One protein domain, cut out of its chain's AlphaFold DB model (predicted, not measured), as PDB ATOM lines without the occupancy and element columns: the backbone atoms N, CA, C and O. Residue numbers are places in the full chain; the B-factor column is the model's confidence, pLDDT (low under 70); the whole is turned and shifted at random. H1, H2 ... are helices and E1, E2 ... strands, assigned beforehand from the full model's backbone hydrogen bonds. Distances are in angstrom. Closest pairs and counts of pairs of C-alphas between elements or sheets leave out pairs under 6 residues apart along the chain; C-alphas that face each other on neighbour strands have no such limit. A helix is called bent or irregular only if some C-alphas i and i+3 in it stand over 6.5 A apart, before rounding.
ATOM      1  N   GLU A   7     -14.612  38.762  38.236       95.81
ATOM      2  CA  GLU A   7     -15.963  39.320  38.071       95.81
ATOM      3  C   GLU A   7     -16.861  39.032  39.284       95.81
ATOM      4  O   GLU A   7     -17.542  39.939  39.766       95.81
ATOM      5  N   LEU A   8     -16.792  37.815  39.833       98.00
ATOM      6  CA  LEU A   8     -17.506  37.437  41.052       98.00
ATOM      7  C   LEU A   8     -17.010  38.235  42.264       98.00
ATOM      8  O   LEU A   8     -17.821  38.693  43.072       98.00
ATOM      9  N   ASP A   9     -15.697  38.435  42.386       97.81
ATOM     10  CA  ASP A   9     -15.117  39.225  43.480       97.81
ATOM     11  C   ASP A   9     -15.621  40.666  43.437       97.81
ATOM     12  O   ASP A   9     -16.103  41.195  44.440       97.81
ATOM     13  N   ILE A  10     -15.577  41.285  42.253       97.75
ATOM     14  CA  ILE A  10     -16.056  42.652  42.043       97.75
ATOM     15  C   ILE A  10     -17.550  42.751  42.370       97.75
ATOM     16  O   ILE A  10     -17.949  43.654  43.103       97.75
ATOM     17  N   ALA A  11     -18.374  41.820  41.882       97.69
ATOM     18  CA  ALA A  11     -19.807  41.806  42.163       97.69
ATOM     19  C   ALA A  11     -20.101  41.688  43.671       97.69
ATOM     20  O   ALA A  11     -20.979  42.377  44.194       97.69
ATOM     21  N   ARG A  12     -19.341  40.865  44.403       96.75
ATOM     22  CA  ARG A  12     -19.479  40.729  45.863       96.75
ATOM     23  C   ARG A  12     -19.053  41.982  46.618       96.75
ATOM     24  O   ARG A  12     -19.721  42.339  47.587       96.75
ATOM     25  N   GLU A  13     -17.969  42.638  46.215       97.25
ATOM     26  CA  GLU A  13     -17.558  43.899  46.840       97.25
ATOM     27  C   GLU A  13     -18.573  45.013  46.572       97.25
ATOM     28  O   GLU A  13     -18.963  45.725  47.497       97.25
ATOM     29  N   ASP A  14     -19.086  45.113  45.345       97.56
ATOM     30  CA  ASP A  14     -20.109  46.101  45.003       97.56
ATOM     31  C   ASP A  14     -21.403  45.881  45.788       97.56
ATOM     32  O   ASP A  14     -22.001  46.856  46.247       97.56
ATOM     33  N   MET A  15     -21.809  44.622  45.997       96.69
ATOM     34  CA  MET A  15     -22.984  44.253  46.796       96.69
ATOM     35  C   MET A  15     -22.912  44.812  48.224       96.69
ATOM     36  O   MET A  15     -23.914  45.303  48.743       96.69
ATOM     37  N   LYS A  16     -21.735  44.785  48.863       94.94
ATOM     38  CA  LYS A  16     -21.562  45.286  50.242       94.94
ATOM     39  C   LYS A  16     -21.883  46.775  50.367       94.94
ATOM     40  O   LYS A  16     -22.339  47.207  51.425       94.94
ATOM     41  N   ALA A  17     -21.658  47.537  49.297       95.56
ATOM     42  CA  ALA A  17     -21.921  48.970  49.230       95.56
ATOM     43  C   ALA A  17     -23.382  49.318  48.883       95.56
ATOM     44  O   ALA A  17     -23.729  50.500  48.857       95.56
ATOM     45  N   GLN A  18     -24.234  48.329  48.593       95.94
ATOM     46  CA  GLN A  18     -25.637  48.566  48.247       95.94
ATOM     47  C   GLN A  18     -26.528  48.702  49.485       95.94
ATOM     48  O   GLN A  18     -26.146  48.342  50.602       95.94
ATOM     49  N   SER A  19     -27.746  49.204  49.254       93.94
ATOM     50  CA  SER A  19     -28.825  49.217  50.247       93.94
ATOM     51  C   SER A  19     -29.030  47.833  50.859       93.94
ATOM     52  O   SER A  19     -28.927  46.827  50.156       93.94
ATOM     53  N   GLU A  20     -29.390  47.791  52.143       91.50
ATOM     54  CA  GLU A  20     -29.661  46.537  52.855       91.50
ATOM     55  C   GLU A  20     -30.748  45.709  52.167       91.50
ATOM     56  O   GLU A  20     -30.643  44.490  52.146       91.50
ATOM     57  N   LEU A  21     -31.695  46.381  51.500       90.38
ATOM     58  CA  LEU A  21     -32.761  45.774  50.699       90.38
ATOM     59  C   LEU A  21     -32.248  44.811  49.613       90.38
ATOM     60  O   LEU A  21     -32.932  43.859  49.263       90.38
ATOM     61  N   TYR A  22     -31.058  45.057  49.059       91.38
ATOM     62  CA  TYR A  22     -30.492  44.255  47.965       91.38
ATOM     63  C   TYR A  22     -29.374  43.319  48.409       91.38
ATOM     64  O   TYR A  22     -28.760  42.653  47.572       91.38
ATOM     65  N   ARG A  23     -29.062  43.297  49.706       91.69
ATOM     66  CA  ARG A  23     -28.059  42.394  50.264       91.69
ATOM     67  C   ARG A  23     -28.755  41.127  50.755       91.69
ATOM     68  O   ARG A  23     -29.892  41.202  51.216       91.69
ATOM     69  N   PRO A  24     -28.094  39.965  50.662       89.19
ATOM     70  CA  PRO A  24     -28.646  38.743  51.211       89.19
ATOM     71  C   PRO A  24     -28.835  38.895  52.719       89.19
ATOM     72  O   PRO A  24     -28.012  39.494  53.412       89.19
ATOM     73  N   THR A  25     -29.919  38.325  53.212       88.94
ATOM     74  CA  THR A  25     -30.212  38.209  54.637       88.94
ATOM     75  C   THR A  25     -29.520  36.986  55.234       88.94
ATOM     76  O   THR A  25     -28.811  36.275  54.525       88.94
ATOM     77  N   ALA A  26     -29.689  36.717  56.533       88.88
ATOM     78  CA  ALA A  26     -28.845  35.771  57.273       88.88
ATOM     79  C   ALA A  26     -28.711  34.388  56.603       88.88
ATOM     80  O   ALA A  26     -27.607  33.851  56.506       88.88
ATOM     81  N   PHE A  27     -29.817  33.830  56.096       89.00
ATOM     82  CA  PHE A  27     -29.805  32.537  55.404       89.00
ATOM     83  C   PHE A  27     -28.964  32.574  54.117       89.00
ATOM     84  O   PHE A  27     -28.081  31.736  53.904       89.00
ATOM     85  N   TRP A  28     -29.204  33.575  53.267       92.25
ATOM     86  CA  TRP A  28     -28.518  33.720  51.986       92.25
ATOM     87  C   TRP A  28     -27.116  34.320  52.110       92.25
ATOM     88  O   TRP A  28     -26.304  34.134  51.208       92.25
ATOM     89  N   GLU A  29     -26.782  34.992  53.208       92.81
ATOM     90  CA  GLU A  29     -25.427  35.466  53.496       92.81
ATOM     91  C   GLU A  29     -24.501  34.267  53.718       92.81
ATOM     92  O   GLU A  29     -23.444  34.157  53.084       92.81
ATOM     93  N   GLU A  30     -24.946  33.312  54.539       93.81
ATOM     94  CA  GLU A  30     -24.243  32.050  54.738       93.81
ATOM     95  C   GLU A  30     -24.160  31.244  53.435       93.81
ATOM     96  O   GLU A  30     -23.075  30.791  53.053       93.81
ATOM     97  N   GLY A  31     -25.282  31.102  52.720       94.38
ATOM     98  CA  GLY A  31     -25.319  30.407  51.432       94.38
ATOM     99  C   GLY A  31     -24.369  31.021  50.410       94.38
ATOM    100  O   GLY A  31     -23.539  30.322  49.829       94.38
ATOM    101  N   SER A  32     -24.397  32.344  50.270       95.06
ATOM    102  CA  SER A  32     -23.522  33.116  49.389       95.06
ATOM    103  C   SER A  32     -22.042  32.883  49.692       95.06
ATOM    104  O   SER A  32     -21.235  32.733  48.771       95.06
ATOM    105  N   LEU A  33     -21.647  32.836  50.968       96.25
ATOM    106  CA  LEU A  33     -20.262  32.560  51.355       96.25
ATOM    107  C   LEU A  33     -19.849  31.115  51.042       96.25
ATOM    108  O   LEU A  33     -18.750  30.891  50.527       96.25
ATOM    109  N   ARG A  34     -20.720  30.138  51.320       97.44
ATOM    110  CA  ARG A  34     -20.467  28.720  51.023       97.44
ATOM    111  C   ARG A  34     -20.324  28.475  49.520       97.44
ATOM    112  O   ARG A  34     -19.360  27.836  49.114       97.44
ATOM    113  N   ILE A  35     -21.225  29.031  48.707       97.88
ATOM    114  CA  ILE A  35     -21.182  28.919  47.240       97.88
ATOM    115  C   ILE A  35     -19.886  29.527  46.702       97.88
ATOM    116  O   ILE A  35     -19.155  28.869  45.969       97.88
ATOM    117  N   TYR A  36     -19.556  30.751  47.118       97.25
ATOM    118  CA  TYR A  36     -18.304  31.406  46.737       97.25
ATOM    119  C   TYR A  36     -17.074  30.547  47.061       97.25
ATOM    120  O   TYR A  36     -16.206  30.351  46.212       97.25
ATOM    121  N   THR A  37     -17.025  29.984  48.268       97.06
ATOM    122  CA  THR A  37     -15.896  29.163  48.725       97.06
ATOM    123  C   THR A  37     -15.763  27.878  47.903       97.06
ATOM    124  O   THR A  37     -14.664  27.537  47.461       97.06
ATOM    125  N   ASP A  38     -16.878  27.190  47.645       97.00
ATOM    126  CA  ASP A  38     -16.908  25.969  46.838       97.00
ATOM    127  C   ASP A  38     -16.462  26.227  45.392       97.00
ATOM    128  O   ASP A  38     -15.672  25.450  44.855       97.00
ATOM    129  N   LEU A  39     -16.906  27.323  44.767       97.69
ATOM    130  CA  LEU A  39     -16.500  27.681  43.402       97.69
ATOM    131  C   LEU A  39     -14.980  27.866  43.299       97.69
ATOM    132  O   LEU A  39     -14.350  27.329  42.382       97.69
ATOM    133  N   TYR A  40     -14.376  28.580  44.254       97.12
ATOM    134  CA  TYR A  40     -12.928  28.814  44.318       97.12
ATOM    135  C   TYR A  40     -12.128  27.531  44.580       97.12
ATOM    136  O   TYR A  40     -11.032  27.347  44.043       97.12
ATOM    137  N   ALA A  41     -12.671  26.627  45.396       97.06
ATOM    138  CA  ALA A  41     -12.025  25.364  45.728       97.06
ATOM    139  C   ALA A  41     -12.130  24.320  44.603       97.06
ATOM    140  O   ALA A  41     -11.259  23.452  44.479       97.06
ATOM    141  N   HIS A  42     -13.205  24.353  43.814       96.75
ATOM    142  CA  HIS A  42     -13.602  23.209  42.993       96.75
ATOM    143  C   HIS A  42     -13.864  23.489  41.518       96.75
ATOM    144  O   HIS A  42     -13.994  22.512  40.776       96.75
ATOM    145  N   GLY A  43     -13.905  24.748  41.093       97.31
ATOM    146  CA  GLY A  43     -14.237  25.093  39.716       97.31
ATOM    147  C   GLY A  43     -15.745  25.245  39.523       97.31
ATOM    148  O   GLY A  43     -16.547  24.559  40.166       97.31
ATOM    149  N   ILE A  44     -16.136  26.140  38.623       98.00
ATOM    150  CA  ILE A  44     -17.536  26.395  38.275       98.00
ATOM    151  C   ILE A  44     -18.124  25.297  37.377       98.00
ATOM    152  O   ILE A  44     -19.320  25.033  37.405       98.00
ATOM    153  N   GLU A  45     -17.295  24.569  36.634       97.88
ATOM    154  CA  GLU A  45     -17.701  23.631  35.578       97.88
ATOM    155  C   GLU A  45     -18.533  22.446  36.090       97.88
ATOM    156  O   GLU A  45     -19.253  21.785  35.333       97.88
ATOM    157  N   ARG A  46     -18.445  22.168  37.394       96.94
ATOM    158  CA  ARG A  46     -19.196  21.107  38.074       96.94
ATOM    159  C   ARG A  46     -20.173  21.618  39.129       96.94
ATOM    160  O   ARG A  46     -20.527  20.855  40.029       96.94
ATOM    161  N   PHE A  47     -20.594  22.885  39.048       97.94
ATOM    162  CA  PHE A  47     -21.410  23.521  40.083       97.94
ATOM    163  C   PHE A  47     -22.662  22.710  40.456       97.94
ATOM    164  O   PHE A  47     -22.964  22.599  41.635       97.94
ATOM    165  N   ARG A  48     -23.331  22.034  39.505       97.50
ATOM    166  CA  ARG A  48     -24.542  21.215  39.754       97.50
ATOM    167  C   ARG A  48     -24.273  19.909  40.510       97.50
ATOM    168  O   ARG A  48     -25.196  19.131  40.738       97.50
ATOM    169  N   SER A  49     -23.023  19.654  40.880       96.12
ATOM    170  CA  SER A  49     -22.605  18.566  41.764       96.12
ATOM    171  C   SER A  49     -21.944  19.062  43.054       96.12
ATOM    172  O   SER A  49     -21.537  18.237  43.874       96.12
ATOM    173  N   LEU A  50     -21.793  20.378  43.246       96.75
ATOM    174  CA  LEU A  50     -21.161  20.925  44.447       96.75
ATOM    175  C   LEU A  50     -22.125  20.880  45.643       96.75
ATOM    176  O   LEU A  50     -23.317  21.148  45.470       96.75
ATOM    177  N   PRO A  51     -21.635  20.574  46.860       94.81
ATOM    178  CA  PRO A  51     -22.478  20.507  48.051       94.81
ATOM    179  C   PRO A  51     -23.225  21.809  48.348       94.81
ATOM    180  O   PRO A  51     -24.412  21.750  48.658       94.81
ATOM    181  N   SER A  52     -22.569  22.969  48.227       96.25
ATOM    182  CA  SER A  52     -23.240  24.265  48.398       96.25
ATOM    183  C   SER A  52     -24.360  24.452  47.374       96.25
ATOM    184  O   SER A  52     -25.497  24.701  47.752       96.25
ATOM    185  N   ALA A  53     -24.104  24.233  46.087       96.31
ATOM    186  CA  ALA A  53     -25.131  24.378  45.062       96.31
ATOM    187  C   ALA A  53     -26.339  23.453  45.304       96.31
ATOM    188  O   ALA A  53     -27.475  23.919  45.282       96.31
ATOM    189  N   LEU A  54     -26.103  22.173  45.622       95.06
ATOM    190  CA  LEU A  54     -27.156  21.194  45.939       95.06
ATOM    191  C   LEU A  54     -27.927  21.513  47.229       95.06
ATOM    192  O   LEU A  54     -29.045  21.032  47.410       95.06
ATOM    193  N   GLY A  55     -27.323  22.282  48.136       93.38
ATOM    194  CA  GLY A  55     -27.945  22.722  49.381       93.38
ATOM    195  C   GLY A  55     -28.789  23.991  49.254       93.38
ATOM    196  O   GLY A  55     -29.630  24.210  50.119       93.38
ATOM    197  N   TYR A  56     -28.577  24.802  48.209       94.06
ATOM    198  CA  TYR A  56     -29.208  26.121  48.075       94.06
ATOM    199  C   TYR A  56     -30.025  26.292  46.784       94.06
ATOM    200  O   TYR A  56     -31.205  26.597  46.867       94.06
ATOM    201  N   PHE A  57     -29.446  26.090  45.593       95.00
ATOM    202  CA  PHE A  57     -30.088  26.517  44.331       95.00
ATOM    203  C   PHE A  57     -30.130  25.453  43.216       95.00
ATOM    204  O   PHE A  57     -30.677  25.699  42.141       95.00
ATOM    205  N   VAL A  58     -29.589  24.251  43.444       96.25
ATOM    206  CA  VAL A  58     -29.664  23.111  42.513       96.25
ATOM    207  C   VAL A  58     -30.534  22.014  43.135       96.25
ATOM    208  O   VAL A  58     -30.023  21.148  43.846       96.25
ATOM    209  N   PRO A  59     -31.857  22.028  42.895       95.50
ATOM    210  CA  PRO A  59     -32.757  21.051  43.494       95.50
ATOM    211  C   PRO A  59     -32.601  19.667  42.851       95.50
ATOM    212  O   PRO A  59     -32.384  19.547  41.643       95.50
ATOM    213  N   THR A  60     -32.806  18.616  43.648       96.38
ATOM    214  CA  THR A  60     -32.837  17.207  43.202       96.38
ATOM    215  C   THR A  60     -34.117  16.519  43.680       96.38
ATOM    216  O   THR A  60     -34.748  16.980  44.633       96.38
ATOM    217  N   TYR A  61     -34.570  15.451  43.027       96.94
ATOM    218  CA  TYR A  61     -35.644  14.599  43.552       96.94
ATOM    219  C   TYR A  61     -35.109  13.572  44.555       96.94
ATOM    220  O   TYR A  61     -35.748  13.322  45.576       96.94
ATOM    221  N   GLY A  62     -33.967  12.966  44.241       94.88
ATOM    222  CA  GLY A  62     -33.240  12.011  45.061       94.88
ATOM    223  C   GLY A  62     -32.265  12.708  46.004       94.88
ATOM    224  O   GLY A  62     -32.617  13.650  46.703       94.88
ATOM    225  N   ARG A 169     -42.824  37.849  26.028       97.56
ATOM    226  CA  ARG A 169     -41.539  37.974  25.322       97.56
ATOM    227  C   ARG A 169     -40.470  38.655  26.152       97.56
ATOM    228  O   ARG A 169     -39.302  38.456  25.862       97.56
ATOM    229  N   THR A 170     -40.833  39.408  27.176       98.44
ATOM    230  CA  THR A 170     -39.884  39.836  28.205       98.44
ATOM    231  C   THR A 170     -40.223  39.128  29.505       98.44
ATOM    232  O   THR A 170     -41.234  39.446  30.136       98.44
ATOM    233  N   VAL A 171     -39.377  38.182  29.897       98.56
ATOM    234  CA  VAL A 171     -39.500  37.428  31.146       98.56
ATOM    235  C   VAL A 171     -38.437  37.930  32.113       98.56
ATOM    236  O   VAL A 171     -37.253  37.879  31.790       98.56
ATOM    237  N   LEU A 172     -38.861  38.420  33.274       98.56
ATOM    238  CA  LEU A 172     -37.975  38.781  34.375       98.56
ATOM    239  C   LEU A 172     -38.205  37.811  35.526       98.56
ATOM    240  O   LEU A 172     -39.337  37.641  35.975       98.56
ATOM    241  N   GLU A 173     -37.130  37.208  36.002       97.81
ATOM    242  CA  GLU A 173     -37.120  36.308  37.140       97.81
ATOM    243  C   GLU A 173     -36.279  36.904  38.269       97.81
ATOM    244  O   GLU A 173     -35.179  37.394  38.029       97.81
ATOM    245  N   ILE A 174     -36.805  36.876  39.496       95.81
ATOM    246  CA  ILE A 174     -36.021  37.174  40.700       95.81
ATOM    247  C   ILE A 174     -35.680  35.859  41.387       95.81
ATOM    248  O   ILE A 174     -36.581  35.084  41.710       95.81
ATOM    249  N   GLY A 175     -34.395  35.644  41.654       94.75
ATOM    250  CA  GLY A 175     -33.865  34.410  42.218       94.75
ATOM    251  C   GLY A 175     -33.957  33.239  41.243       94.75
ATOM    252  O   GLY A 175     -34.488  32.191  41.617       94.75
ATOM    253  N   GLY A 176     -33.516  33.425  39.993       95.12
ATOM    254  CA  GLY A 176     -33.543  32.387  38.957       95.12
ATOM    255  C   GLY A 176     -32.505  31.283  39.151       95.12
ATOM    256  O   GLY A 176     -32.492  30.288  38.412       95.12
ATOM    257  N   GLY A 177     -31.654  31.392  40.173       96.12
ATOM    258  CA  GLY A 177     -30.693  30.361  40.508       96.12
ATOM    259  C   GLY A 177     -29.592  30.309  39.457       96.12
ATOM    260  O   GLY A 177     -28.863  31.263  39.241       96.12
ATOM    261  N   PHE A 178     -29.446  29.167  38.790       97.69
ATOM    262  CA  PHE A 178     -28.457  29.018  37.718       97.69
ATOM    263  C   PHE A 178     -29.021  29.279  36.314       97.69
ATOM    264  O   PHE A 178     -28.367  28.939  35.329       97.69
ATOM    265  N   GLY A 179     -30.225  29.845  36.192       97.75
ATOM    266  CA  GLY A 179     -30.796  30.235  34.900       97.75
ATOM    267  C   GLY A 179     -31.476  29.105  34.116       97.75
ATOM    268  O   GLY A 179     -31.559  29.165  32.887       97.75
ATOM    269  N   THR A 180     -31.991  28.063  34.780       98.19
ATOM    270  CA  THR A 180     -32.707  26.960  34.101       98.19
ATOM    271  C   THR A 180     -33.878  27.457  33.258       98.19
ATOM    272  O   THR A 180     -34.108  26.941  32.162       98.19
ATOM    273  N   LEU A 181     -34.616  28.470  33.731       98.44
ATOM    274  CA  LEU A 181     -35.729  29.041  32.977       98.44
ATOM    275  C   LEU A 181     -35.251  29.647  31.651       98.44
ATOM    276  O   LEU A 181     -35.887  29.435  30.619       98.44
ATOM    277  N   GLY A 182     -34.098  30.321  31.645       98.38
ATOM    278  CA  GLY A 182     -33.486  30.848  30.427       98.38
ATOM    279  C   GLY A 182     -33.192  29.761  29.389       98.38
ATOM    280  O   GLY A 182     -33.500  29.938  28.207       98.38
ATOM    281  N   GLU A 183     -32.682  28.601  29.813       98.62
ATOM    282  CA  GLU A 183     -32.503  27.456  28.912       98.62
ATOM    283  C   GLU A 183     -33.845  26.907  28.415       98.62
ATOM    284  O   GLU A 183     -34.011  26.708  27.207       98.62
ATOM    285  N   VAL A 184     -34.817  26.697  29.312       98.56
ATOM    286  CA  VAL A 184     -36.159  26.210  28.952       98.56
ATOM    287  C   VAL A 184     -36.784  27.091  27.877       98.56
ATOM    288  O   VAL A 184     -37.261  26.589  26.856       98.56
ATOM    289  N   LEU A 185     -36.738  28.407  28.068       98.31
ATOM    290  CA  LEU A 185     -37.336  29.356  27.142       98.31
ATOM    291  C   LEU A 185     -36.565  29.462  25.814       98.31
ATOM    292  O   LEU A 185     -37.179  29.717  24.776       98.31
ATOM    293  N   SER A 186     -35.253  29.206  25.803       97.44
ATOM    294  CA  SER A 186     -34.440  29.230  24.576       97.44
ATOM    295  C   SER A 186     -34.863  28.181  23.546       97.44
ATOM    296  O   SER A 186     -34.844  28.442  22.342       97.44
ATOM    297  N   GLY A 187     -35.321  27.017  24.017       94.75
ATOM    298  CA  GLY A 187     -35.837  25.931  23.184       94.75
ATOM    299  C   GLY A 187     -37.337  26.020  22.890       94.75
ATOM    300  O   GLY A 187     -37.859  25.174  22.167       94.75
ATOM    301  N   ALA A 188     -38.041  27.019  23.433       96.75
ATOM    302  CA  ALA A 188     -39.504  27.063  23.452       96.75
ATOM    303  C   ALA A 188     -40.154  27.645  22.183       96.75
ATOM    304  O   ALA A 188     -41.381  27.684  22.081       96.75
ATOM    305  N   GLY A 189     -39.363  28.121  21.214       96.94
ATOM    306  CA  GLY A 189     -39.872  28.675  19.951       96.94
ATOM    307  C   GLY A 189     -40.507  30.069  20.060       96.94
ATOM    308  O   GLY A 189     -41.215  30.487  19.144       96.94
ATOM    309  N   ILE A 190     -40.262  30.800  21.154       97.19
ATOM    310  CA  ILE A 190     -40.748  32.174  21.340       97.19
ATOM    311  C   ILE A 190     -39.857  33.141  20.548       97.19
ATOM    312  O   ILE A 190     -38.667  33.284  20.822       97.19
ATOM    313  N   GLN A 191     -40.430  33.840  19.567       94.94
ATOM    314  CA  GLN A 191     -39.696  34.826  18.769       94.94
ATOM    315  C   GLN A 191     -39.490  36.143  19.526       94.94
ATOM    316  O   GLN A 191     -40.434  36.696  20.092       94.94
ATOM    317  N   GLY A 192     -38.267  36.679  19.466       95.06
ATOM    318  CA  GLY A 192     -37.922  37.968  20.077       95.06
ATOM    319  C   GLY A 192     -37.940  37.963  21.607       95.06
ATOM    320  O   GLY A 192     -38.140  39.016  22.207       95.06
ATOM    321  N   LEU A 193     -37.783  36.785  22.216       97.81
ATOM    322  CA  LEU A 193     -37.734  36.604  23.660       97.81
ATOM    323  C   LEU A 193     -36.485  37.263  24.271       97.81
ATOM    324  O   LEU A 193     -35.390  37.174  23.713       97.81
ATOM    325  N   ARG A 194     -36.667  37.857  25.451       98.31
ATOM    326  CA  ARG A 194     -35.631  38.285  26.386       98.31
ATOM    327  C   ARG A 194     -35.919  37.692  27.757       98.31
ATOM    328  O   ARG A 194     -37.037  37.807  28.262       98.31
ATOM    329  N   TYR A 195     -34.907  37.074  28.338       98.75
ATOM    330  CA  TYR A 195     -34.906  36.533  29.685       98.75
ATOM    331  C   TYR A 195     -33.947  37.350  30.550       98.75
ATOM    332  O   TYR A 195     -32.807  37.598  30.159       98.75
ATOM    333  N   ILE A 196     -34.420  37.794  31.706       98.81
ATOM    334  CA  ILE A 196     -33.644  38.567  32.671       98.81
ATOM    335  C   ILE A 196     -33.686  37.802  33.987       98.81
ATOM    336  O   ILE A 196     -34.760  37.655  34.561       98.81
ATOM    337  N   ASP A 197     -32.531  37.338  34.443       98.44
ATOM    338  CA  ASP A 197     -32.347  36.725  35.756       98.44
ATOM    339  C   ASP A 197     -31.759  37.769  36.707       98.44
ATOM    340  O   ASP A 197     -30.780  38.441  36.371       98.44
ATOM    341  N   VAL A 198     -32.381  37.949  37.865       98.00
ATOM    342  CA  VAL A 198     -31.945  38.872  38.908       98.00
ATOM    343  C   VAL A 198     -31.623  38.067  40.158       98.00
ATOM    344  O   VAL A 198     -32.531  37.558  40.813       98.00
ATOM    345  N   ASP A 199     -30.347  37.989  40.526       96.69
ATOM    346  CA  ASP A 199     -29.902  37.142  41.637       96.69
ATOM    347  C   ASP A 199     -28.740  37.773  42.430       96.69
ATOM    348  O   ASP A 199     -28.193  38.825  42.082       96.69
ATOM    349  N   ILE A 200     -28.358  37.137  43.536       95.75
ATOM    350  CA  ILE A 200     -27.184  37.506  44.327       95.75
ATOM    351  C   ILE A 200     -25.888  37.064  43.621       95.75
ATOM    352  O   ILE A 200     -25.898  36.089  42.868       95.75
ATOM    353  N   PRO A 201     -24.734  37.708  43.888       97.69
ATOM    354  CA  PRO A 201     -23.543  37.555  43.053       97.69
ATOM    355  C   PRO A 201     -23.054  36.120  42.805       97.69
ATOM    356  O   PRO A 201     -22.797  35.804  41.649       97.69
ATOM    357  N   PRO A 202     -22.922  35.214  43.801       97.50
ATOM    358  CA  PRO A 202     -22.431  33.861  43.514       97.50
ATOM    359  C   PRO A 202     -23.380  33.050  42.636       97.50
ATOM    360  O   PRO A 202     -22.927  32.304  41.776       97.50
ATOM    361  N   THR A 203     -24.682  33.208  42.853       97.00
ATOM    362  CA  THR A 203     -25.725  32.512  42.102       97.00
ATOM    363  C   THR A 203     -25.838  33.089  40.691       97.00
ATOM    364  O   THR A 203     -25.735  32.344  39.720       97.00
ATOM    365  N   GLY A 204     -25.882  34.420  40.567       98.00
ATOM    366  CA  GLY A 204     -25.854  35.116  39.281       98.00
ATOM    367  C   GLY A 204     -24.608  34.778  38.458       98.00
ATOM    368  O   GLY A 204     -24.717  34.435  37.288       98.00
ATOM    369  N   PHE A 205     -23.423  34.737  39.067       98.62
ATOM    370  CA  PHE A 205     -22.199  34.321  38.372       98.62
ATOM    371  C   PHE A 205     -22.279  32.878  37.836       98.62
ATOM    372  O   PHE A 205     -21.791  32.568  36.747       98.62
ATOM    373  N   VAL A 206     -22.943  31.982  38.572       98.69
ATOM    374  CA  VAL A 206     -23.229  30.624  38.094       98.69
ATOM    375  C   VAL A 206     -24.225  30.634  36.931       98.69
ATOM    376  O   VAL A 206     -24.012  29.897  35.965       98.69
ATOM    377  N   ALA A 207     -25.263  31.473  36.975       98.69
ATOM    378  CA  ALA A 207     -26.204  31.642  35.870       98.69
ATOM    379  C   ALA A 207     -25.531  32.198  34.608       98.69
ATOM    380  O   ALA A 207     -25.773  31.692  33.513       98.69
ATOM    381  N   GLU A 208     -24.636  33.180  34.743       98.62
ATOM    382  CA  GLU A 208     -23.853  33.746  33.637       98.62
ATOM    383  C   GLU A 208     -23.049  32.667  32.916       98.62
ATOM    384  O   GLU A 208     -23.111  32.545  31.689       98.62
ATOM    385  N   TYR A 209     -22.329  31.846  33.687       98.75
ATOM    386  CA  TYR A 209     -21.594  30.704  33.160       98.75
ATOM    387  C   TYR A 209     -22.534  29.702  32.484       98.75
ATOM    388  O   TYR A 209     -22.315  29.332  31.330       98.75
ATOM    389  N   TYR A 210     -23.592  29.279  33.178       98.88
ATOM    390  CA  TYR A 210     -24.517  28.261  32.687       98.88
ATOM    391  C   TYR A 210     -25.170  28.670  31.367       98.88
ATOM    392  O   TYR A 210     -25.079  27.956  30.367       98.88
ATOM    393  N   LEU A 211     -25.786  29.849  31.349       98.81
ATOM    394  CA  LEU A 211     -26.451  30.399  30.176       98.81
ATOM    395  C   LEU A 211     -25.447  30.664  29.054       98.81
ATOM    396  O   LEU A 211     -25.768  30.423  27.893       98.81
ATOM    397  N   GLY A 212     -24.230  31.112  29.375       98.62
ATOM    398  CA  GLY A 212     -23.171  31.331  28.389       98.62
ATOM    399  C   GLY A 212     -22.768  30.048  27.658       98.62
ATOM    400  O   GLY A 212     -22.615  30.061  26.436       98.62
ATOM    401  N   GLU A 213     -22.653  28.933  28.381       98.69
ATOM    402  CA  GLU A 213     -22.334  27.619  27.809       98.69
ATOM    403  C   GLU A 213     -23.513  27.008  27.034       98.69
ATOM    404  O   GLU A 213     -23.314  26.342  26.019       98.69
ATOM    405  N   VAL A 214     -24.748  27.241  27.485       98.25
ATOM    406  CA  VAL A 214     -25.964  26.703  26.856       98.25
ATOM    407  C   VAL A 214     -26.364  27.480  25.597       98.25
ATOM    408  O   VAL A 214     -26.727  26.883  24.584       98.25
ATOM    409  N   LEU A 215     -26.330  28.812  25.653       98.06
ATOM    410  CA  LEU A 215     -26.895  29.695  24.625       98.06
ATOM    411  C   LEU A 215     -25.845  30.239  23.648       98.06
ATOM    412  O   LEU A 215     -26.193  30.601  22.514       98.06
ATOM    413  N   GLY A 216     -24.587  30.284  24.091       98.12
ATOM    414  CA  GLY A 216     -23.498  31.042  23.484       98.12
ATOM    415  C   GLY A 216     -23.264  32.366  24.218       98.12
ATOM    416  O   GLY A 216     -24.204  33.102  24.515       98.12
ATOM    417  N   LYS A 217     -21.993  32.680  24.497       97.06
ATOM    418  CA  LYS A 217     -21.576  33.857  25.284       97.06
ATOM    419  C   LYS A 217     -22.028  35.193  24.684       97.06
ATOM    420  O   LYS A 217     -22.281  36.134  25.418       97.06
ATOM    421  N   ASP A 218     -22.168  35.270  23.365       96.75
ATOM    422  CA  ASP A 218     -22.651  36.450  22.639       96.75
ATOM    423  C   ASP A 218     -24.138  36.755  22.883       96.75
ATOM    424  O   ASP A 218     -24.600  37.863  22.614       96.75
ATOM    425  N   LYS A 219     -24.893  35.787  23.411       97.88
ATOM    426  CA  LYS A 219     -26.322  35.924  23.710       97.88
ATOM    427  C   LYS A 219     -26.616  36.209  25.178       97.88
ATOM    428  O   LYS A 219     -27.794  36.294  25.535       97.88
ATOM    429  N   VAL A 220     -25.579  36.343  26.005       98.62
ATOM    430  CA  VAL A 220     -25.702  36.499  27.454       98.62
ATOM    431  C   VAL A 220     -24.995  37.770  27.902       98.62
ATOM    432  O   VAL A 220     -23.782  37.900  27.752       98.62
ATOM    433  N   ALA A 221     -25.745  38.712  28.469       98.31
ATOM    434  CA  ALA A 221     -25.154  39.828  29.197       98.31
ATOM    435  C   ALA A 221     -24.851  39.396  30.636       98.31
ATOM    436  O   ALA A 221     -25.737  38.914  31.339       98.31
ATOM    437  N   THR A 222     -23.604  39.595  31.054       98.12
ATOM    438  CA  THR A 222     -23.128  39.360  32.427       98.12
ATOM    439  C   THR A 222     -23.122  40.648  33.249       98.12
ATOM    440  O   THR A 222     -23.305  41.752  32.712       98.12
ATOM    441  N   TYR A 223     -22.825  40.528  34.539       97.56
ATOM    442  CA  TYR A 223     -22.613  41.640  35.445       97.56
ATOM    443  C   TYR A 223     -21.616  42.659  34.885       97.56
ATOM    444  O   TYR A 223     -21.917  43.852  34.851       97.56
ATOM    445  N   ALA A 224     -20.467  42.226  34.361       97.00
ATOM    446  CA  ALA A 224     -19.451  43.120  33.804       97.00
ATOM    447  C   ALA A 224     -19.994  44.029  32.689       97.00
ATOM    448  O   ALA A 224     -19.606  45.197  32.600       97.00
ATOM    449  N   HIS A 225     -20.930  43.535  31.874       97.62
ATOM    450  CA  HIS A 225     -21.535  44.304  30.785       97.62
ATOM    451  C   HIS A 225     -22.451  45.426  31.293       97.62
ATOM    452  O   HIS A 225     -22.573  46.476  30.656       97.62
ATOM    453  N   THR A 226     -23.105  45.224  32.439       97.50
ATOM    454  CA  THR A 226     -24.175  46.097  32.951       97.50
ATOM    455  C   THR A 226     -23.775  46.888  34.200       97.50
ATOM    456  O   THR A 226     -24.420  47.885  34.533       97.50
ATOM    457  N   ARG A 227     -22.674  46.513  34.864       97.06
ATOM    458  CA  ARG A 227     -22.176  47.054  36.140       97.06
ATOM    459  C   ARG A 227     -22.180  48.578  36.214       97.06
ATOM    460  O   ARG A 227     -22.693  49.163  37.170       97.06
ATOM    461  N   ASN A 228     -21.601  49.222  35.200       96.81
ATOM    462  CA  ASN A 228     -21.394  50.673  35.165       96.81
ATOM    463  C   ASN A 228     -22.529  51.427  34.453       96.81
ATOM    464  O   ASN A 228     -22.455  52.646  34.298       96.81
ATOM    465  N   GLN A 229     -23.571  50.728  34.001       96.88
ATOM    466  CA  GLN A 229     -24.718  51.368  33.372       96.88
ATOM    467  C   GLN A 229     -25.606  51.987  34.453       96.88
ATOM    468  O   GLN A 229     -25.980  51.318  35.417       96.88
ATOM    469  N   SER A 230     -25.951  53.264  34.290       95.69
ATOM    470  CA  SER A 230     -26.911  53.970  35.150       95.69
ATOM    471  C   SER A 230     -28.367  53.683  34.772       95.69
ATOM    472  O   SER A 230     -29.268  53.864  35.585       95.69
ATOM    473  N   SER A 231     -28.591  53.225  33.541       97.81
ATOM    474  CA  SER A 231     -29.883  52.863  32.970       97.81
ATOM    475  C   SER A 231     -29.664  51.687  32.026       97.81
ATOM    476  O   SER A 231     -28.764  51.751  31.193       97.81
ATOM    477  N   ILE A 232     -30.484  50.646  32.149       98.31
ATOM    478  CA  ILE A 232     -30.398  49.393  31.392       98.31
ATOM    479  C   ILE A 232     -31.695  49.246  30.575       98.31
ATOM    480  O   ILE A 232     -32.713  48.800  31.115       98.31
ATOM    481  N   PRO A 233     -31.716  49.670  29.298       98.12
ATOM    482  CA  PRO A 233     -32.881  49.508  28.433       98.12
ATOM    483  C   PRO A 233     -33.120  48.028  28.119       98.12
ATOM    484  O   PRO A 233     -32.253  47.362  27.556       98.12
ATOM    485  N   ILE A 234     -34.299  47.509  28.469       98.06
ATOM    486  CA  ILE A 234     -34.661  46.096  28.268       98.06
ATOM    487  C   ILE A 234     -34.607  45.714  26.785       98.06
ATOM    488  O   ILE A 234     -34.207  44.609  26.442       98.06
ATOM    489  N   ASP A 235     -35.001  46.614  25.889       96.62
ATOM    490  CA  ASP A 235     -35.012  46.369  24.447       96.62
ATOM    491  C   ASP A 235     -33.608  46.207  23.838       96.62
ATOM    492  O   ASP A 235     -33.474  45.539  22.808       96.62
ATOM    493  N   ALA A 236     -32.580  46.748  24.495       96.25
ATOM    494  CA  ALA A 236     -31.177  46.627  24.109       96.25
ATOM    495  C   ALA A 236     -30.483  45.377  24.676       96.25
ATOM    496  O   ALA A 236     -29.358  45.075  24.275       96.25
ATOM    497  N   LEU A 237     -31.123  44.653  25.600       97.56
ATOM    498  CA  LEU A 237     -30.557  43.432  26.164       97.56
ATOM    499  C   LEU A 237     -30.537  42.294  25.126       97.56
ATOM    500  O   LEU A 237     -31.453  42.206  24.295       97.56
ATOM    501  N   PRO A 238     -29.513  41.416  25.172       97.94
ATOM    502  CA  PRO A 238     -29.473  40.210  24.354       97.94
ATOM    503  C   PRO A 238     -30.540  39.206  24.823       97.94
ATOM    504  O   PRO A 238     -31.413  39.526  25.628       97.94
ATOM    505  N   PHE A 239     -30.491  37.977  24.301       98.25
ATOM    506  CA  PHE A 239     -31.479  36.951  24.640       98.25
ATOM    507  C   PHE A 239     -31.585  36.723  26.154       98.25
ATOM    508  O   PHE A 239     -32.694  36.710  26.677       98.25
ATOM    509  N   ALA A 240     -30.460  36.540  26.848       98.69
ATOM    510  CA  ALA A 240     -30.426  36.365  28.295       98.69
ATOM    511  C   ALA A 240     -29.560  37.443  28.945       98.69
ATOM    512  O   ALA A 240     -28.530  37.838  28.406       98.69
ATOM    513  N   SER A 241     -29.961  37.936  30.105       98.69
ATOM    514  CA  SER A 241     -29.169  38.875  30.897       98.69
ATOM    515  C   SER A 241     -29.229  38.468  32.351       98.69
ATOM    516  O   SER A 241     -30.319  38.259  32.870       98.69
ATOM    517  N   VAL A 242     -28.072  38.382  32.993       98.50
ATOM    518  CA  VAL A 242     -27.985  38.150  34.430       98.50
ATOM    519  C   VAL A 242     -27.587  39.453  35.094       98.50
ATOM    520  O   VAL A 242     -26.617  40.105  34.701       98.50
ATOM    521  N   LEU A 243     -28.389  39.864  36.062       98.38
ATOM    522  CA  LEU A 243     -28.241  41.103  36.798       98.38
ATOM    523  C   LEU A 243     -28.121  40.786  38.281       98.38
ATOM    524  O   LEU A 243     -28.783  39.898  38.810       98.38
ATOM    525  N   CYS A 244     -27.314  41.571  38.977       97.62
ATOM    526  CA  CYS A 244     -27.330  41.566  40.426       97.62
ATOM    527  C   CYS A 244     -28.584  42.275  40.960       97.62
ATOM    528  O   CYS A 244     -29.060  43.235  40.345       97.62
ATOM    529  N   SER A 245     -29.071  41.876  42.139       95.00
ATOM    530  CA  SER A 245     -30.328  42.368  42.734       95.00
ATOM    531  C   SER A 245     -30.513  43.890  42.693       95.00
ATOM    532  O   SER A 245     -31.570  44.374  42.310       95.00
ATOM    533  N   TRP A 246     -29.477  44.675  42.998       96.25
ATOM    534  CA  TRP A 246     -29.555  46.146  43.005       96.25
ATOM    535  C   TRP A 246     -29.625  46.791  41.610       96.25
ATOM    536  O   TRP A 246     -29.906  47.985  41.488       96.25
ATOM    537  N   GLN A 247     -29.326  46.050  40.540       97.38
ATOM    538  CA  GLN A 247     -29.403  46.559  39.170       97.38
ATOM    539  C   GLN A 247     -30.843  46.584  38.642       97.38
ATOM    540  O   GLN A 247     -31.088  47.250  37.635       97.38
ATOM    541  N   ILE A 248     -31.795  45.933  39.327       95.69
ATOM    542  CA  ILE A 248     -33.213  45.926  38.941       95.69
ATOM    543  C   ILE A 248     -33.783  47.348  38.830       95.69
ATOM    544  O   ILE A 248     -34.457  47.672  37.856       95.69
ATOM    545  N   GLU A 249     -33.383  48.249  39.733       95.44
ATOM    546  CA  GLU A 249     -33.772  49.670  39.750       95.44
ATOM    547  C   GLU A 249     -33.295  50.461  38.528       95.44
ATOM    548  O   GLU A 249     -33.755  51.575  38.252       95.44
ATOM    549  N   ARG A 250     -32.345  49.906  37.772       97.44
ATOM    550  CA  ARG A 250     -31.780  50.521  36.570       97.44
ATOM    551  C   ARG A 250     -32.489  50.053  35.305       97.44
ATOM    552  O   ARG A 250     -32.310  50.689  34.268       97.44
ATOM    553  N   LEU A 251     -33.305  48.997  35.368       97.94
ATOM    554  CA  LEU A 251     -34.054  48.491  34.220       97.94
ATOM    555  C   LEU A 251     -35.067  49.524  33.720       97.94
ATOM    556  O   LEU A 251     -35.816  50.127  34.492       97.94
ATOM    557  N   ARG A 252     -35.105  49.739  32.406       98.12
ATOM    558  CA  ARG A 252     -36.072  50.626  31.745       98.12
ATOM    559  C   ARG A 252     -36.747  49.883  30.603       98.12
ATOM    560  O   ARG A 252     -36.079  49.381  29.706       98.12
ATOM    561  N   GLY A 253     -38.073  49.830  30.627       96.94
ATOM    562  CA  GLY A 253     -38.868  49.159  29.600       96.94
ATOM    563  C   GLY A 253     -40.056  48.412  30.193       96.94
ATOM    564  O   GLY A 253     -40.489  48.704  31.306       96.94
ATOM    565  N   LYS A 254     -40.584  47.453  29.430       96.75
ATOM    566  CA  LYS A 254     -41.740  46.640  29.812       96.75
ATOM    567  C   LYS A 254     -41.328  45.185  30.029       96.75
ATOM    568  O   LYS A 254     -40.673  44.595  29.171       96.75
ATOM    569  N   VAL A 255     -41.778  44.627  31.147       97.94
ATOM    570  CA  VAL A 255     -41.761  43.192  31.440       97.94
ATOM    571  C   VAL A 255     -43.156  42.637  31.157       97.94
ATOM    572  O   VAL A 255     -44.152  43.242  31.550       97.94
ATOM    573  N   ASP A 256     -43.227  41.512  30.448       97.44
ATOM    574  CA  ASP A 256     -44.494  40.843  30.135       97.44
ATOM    575  C   ASP A 256     -44.855  39.797  31.189       97.44
ATOM    576  O   ASP A 256     -46.033  39.585  31.465       97.44
ATOM    577  N   LEU A 257     -43.841  39.135  31.749       97.56
ATOM    578  CA  LEU A 257     -43.992  38.114  32.773       97.56
ATOM    579  C   LEU A 257     -42.936  38.311  33.857       97.56
ATOM    580  O   LEU A 257     -41.738  38.250  33.582       97.56
ATOM    581  N   PHE A 258     -43.410  38.518  35.079       96.06
ATOM    582  CA  PHE A 258     -42.602  38.458  36.287       96.06
ATOM    583  C   PHE A 258     -42.688  37.053  36.884       96.06
ATOM    584  O   PHE A 258     -43.782  36.490  36.972       96.06
ATOM    585  N   VAL A 259     -41.551  36.493  37.287       94.50
ATOM    586  CA  VAL A 259     -41.443  35.118  37.768       94.50
ATOM    587  C   VAL A 259     -40.689  35.059  39.093       94.50
ATOM    588  O   VAL A 259     -39.616  35.634  39.246       94.50
ATOM    589  N   ASN A 260     -41.245  34.300  40.032       92.88
ATOM    590  CA  ASN A 260     -40.535  33.772  41.187       92.88
ATOM    591  C   ASN A 260     -41.082  32.370  41.477       92.88
ATOM    592  O   ASN A 260     -42.274  32.226  41.740       92.88
ATOM    593  N   PHE A 261     -40.250  31.332  41.359       84.75
ATOM    594  CA  PHE A 261     -40.694  29.947  41.581       84.75
ATOM    595  C   PHE A 261     -40.339  29.416  42.970       84.75
ATOM    596  O   PHE A 261     -40.961  28.452  43.417       84.75
ATOM    597  N   ILE A 262     -39.311  29.972  43.616       77.75
ATOM    598  CA  ILE A 262     -38.719  29.385  44.826       77.75
ATOM    599  C   ILE A 262     -38.272  30.468  45.813       77.75
ATOM    600  O   ILE A 262     -38.628  30.389  46.982       77.75
ATOM    601  N   SER A 263     -37.521  31.483  45.376       79.38
ATOM    602  CA  SER A 263     -36.706  32.268  46.316       79.38
ATOM    603  C   SER A 263     -37.480  33.163  47.290       79.38
ATOM    604  O   SER A 263     -36.975  33.414  48.380       79.38
ATOM    605  N   PHE A 264     -38.707  33.613  46.990       80.88
ATOM    606  CA  PHE A 264     -39.437  34.505  47.909       80.88
ATOM    607  C   PHE A 264     -39.773  33.850  49.251       80.88
ATOM    608  O   PHE A 264     -39.862  34.543  50.259       80.88
ATOM    609  N   GLN A 265     -39.906  32.521  49.301       74.62
ATOM    610  CA  GLN A 265     -40.142  31.808  50.563       74.62
ATOM    611  C   GLN A 265     -38.902  31.780  51.482       74.62
ATOM    612  O   GLN A 265     -39.008  31.412  52.649       74.62
ATOM    613  N   GLU A 266     -37.731  32.125  50.945       80.06
ATOM    614  CA  GLU A 266     -36.426  32.112  51.619       80.06
ATOM    615  C   GLU A 266     -35.932  33.531  51.938       80.06
ATOM    616  O   GLU A 266     -34.801  33.705  52.393       80.06
ATOM    617  N   MET A 267     -36.770  34.541  51.685       80.06
ATOM    618  CA  MET A 267     -36.496  35.951  51.945       80.06
ATOM    619  C   MET A 267     -37.383  36.464  53.080       80.06
ATOM    620  O   MET A 267     -38.543  36.080  53.229       80.06
ATOM    621  N   GLU A 268     -36.835  37.350  53.901       81.56
ATOM    622  CA  GLU A 268     -37.544  37.964  55.011       81.56
ATOM    623  C   GLU A 268     -38.646  38.895  54.484       81.56
ATOM    624  O   GLU A 268     -38.408  39.620  53.514       81.56
ATOM    625  N   PRO A 269     -39.813  38.971  55.157       81.69
ATOM    626  CA  PRO A 269     -40.963  39.739  54.671       81.69
ATOM    627  C   PRO A 269     -40.634  41.180  54.270       81.69
ATOM    628  O   PRO A 269     -41.029  41.624  53.206       81.69
ATOM    629  N   HIS A 270     -39.814  41.886  55.057       82.38
ATOM    630  CA  HIS A 270     -39.437  43.281  54.787       82.38
ATOM    631  C   HIS A 270     -38.619  43.507  53.499       82.38
ATOM    632  O   HIS A 270     -38.353  44.655  53.148       82.38
ATOM    633  N   VAL A 271     -38.162  42.439  52.841       79.31
ATOM    634  CA  VAL A 271     -37.444  42.500  51.562       79.31
ATOM    635  C   VAL A 271     -38.401  42.336  50.375       79.31
ATOM    636  O   VAL A 271     -38.112  42.838  49.291       79.31
ATOM    637  N   VAL A 272     -39.527  41.638  50.564       78.38
ATOM    638  CA  VAL A 272     -40.431  41.207  49.479       78.38
ATOM    639  C   VAL A 272     -41.862  41.758  49.577       78.38
ATOM    640  O   VAL A 272     -42.583  41.701  48.580       78.38
TER     641      VAL A 272
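What this domain is: This is residues 7 to 62 and 169 to 272 of the 273 residues of the protein "Putative sugar O-methyltransferase" of Candidatus Kentron sp. DK (UniProt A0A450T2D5). A parallel sheet of four strands, in the order E3 E2 E1 E4, makes the core, with H5 and H6 side by side over one face and the short H8 over the other. H1 and H2 pack on the first residues of H6, H4 packs on H2, and the short H9 and H10 follow E4. The printed part has 160 residues, with ten named helices and four named strands in the order H1 H2 H3 H4 E1 H5 E2 H6 H7 E3 H8 E4 H9 H10. The class is mixed, and the whole is compact, with a radius of gyration of the C-alphas of 14.8 A and spans of 37 by 35 by 28 A.

How they stand to each other: H1, residues 7 to 16, and H2, residues 26 to 42, are near each other. H3, residues 44 to 49, is irregular, C-alphas 45 and 48 being 8.4 A apart. H4, residues 51 to 56, touches residues 31 to 38 of H2 at a shallow tilt of 30 degrees, opposite ways, the closest C-alphas being those of Ile 35 and Ser 52, 5.2 A. E1, residues 170 to 174, H5, residues 180 to 186, and E2, residues 194 to 199, form a strand-helix-strand unit, two parallel neighbour strands with a helix between, its crossover right-handed; N 196 and O 171 are 2.8 A apart. H5 lies over E2, at a height over the sheet of 9.1 A. The hub H6, residues 201 to 215, on the same face, touches H1, H2, H3 and H5; its closest C-alphas to H2 are Pro 202 and Tyr 36, 5.8 A. H7, residues 223 to 226, only grazes the sheet. In E3, residues 240 to 244, N 241 is 2.9 A from O 195. H8, residues 245 to 250, is on the opposite face. E4, residues 257 to 259, is an edge strand; N 259 and O 172 are 2.8 A apart. H9, residues 263 to 266, and H10, residues 269 to 272, touch no helix. Every O i to N i+4 pair is within hydrogen-bond range in H1, H2, H4, H5 and H6; H3 and H8 each have 0 of 2, but 2 of 3 O i to N i+3 pairs; H7, H9 and H10 are too short for an O i to N i+4 pair.

Where its parts are: H1 begins at C-alpha 7, (-15.963, 39.320, 38.071), and is 14.7 A long; H2 is 24.4 A, H6 20.3 A and E2 16.3 A. H10 ends at C-alpha 272, (-40.431, 41.207, 49.479).

The domain as a whole: Residues 63 to 168 are not printed; C-alphas 62 and 169 are 33.7 A apart. The link from H7 to E3 is long. No printed residue is under 70 in pLDDT.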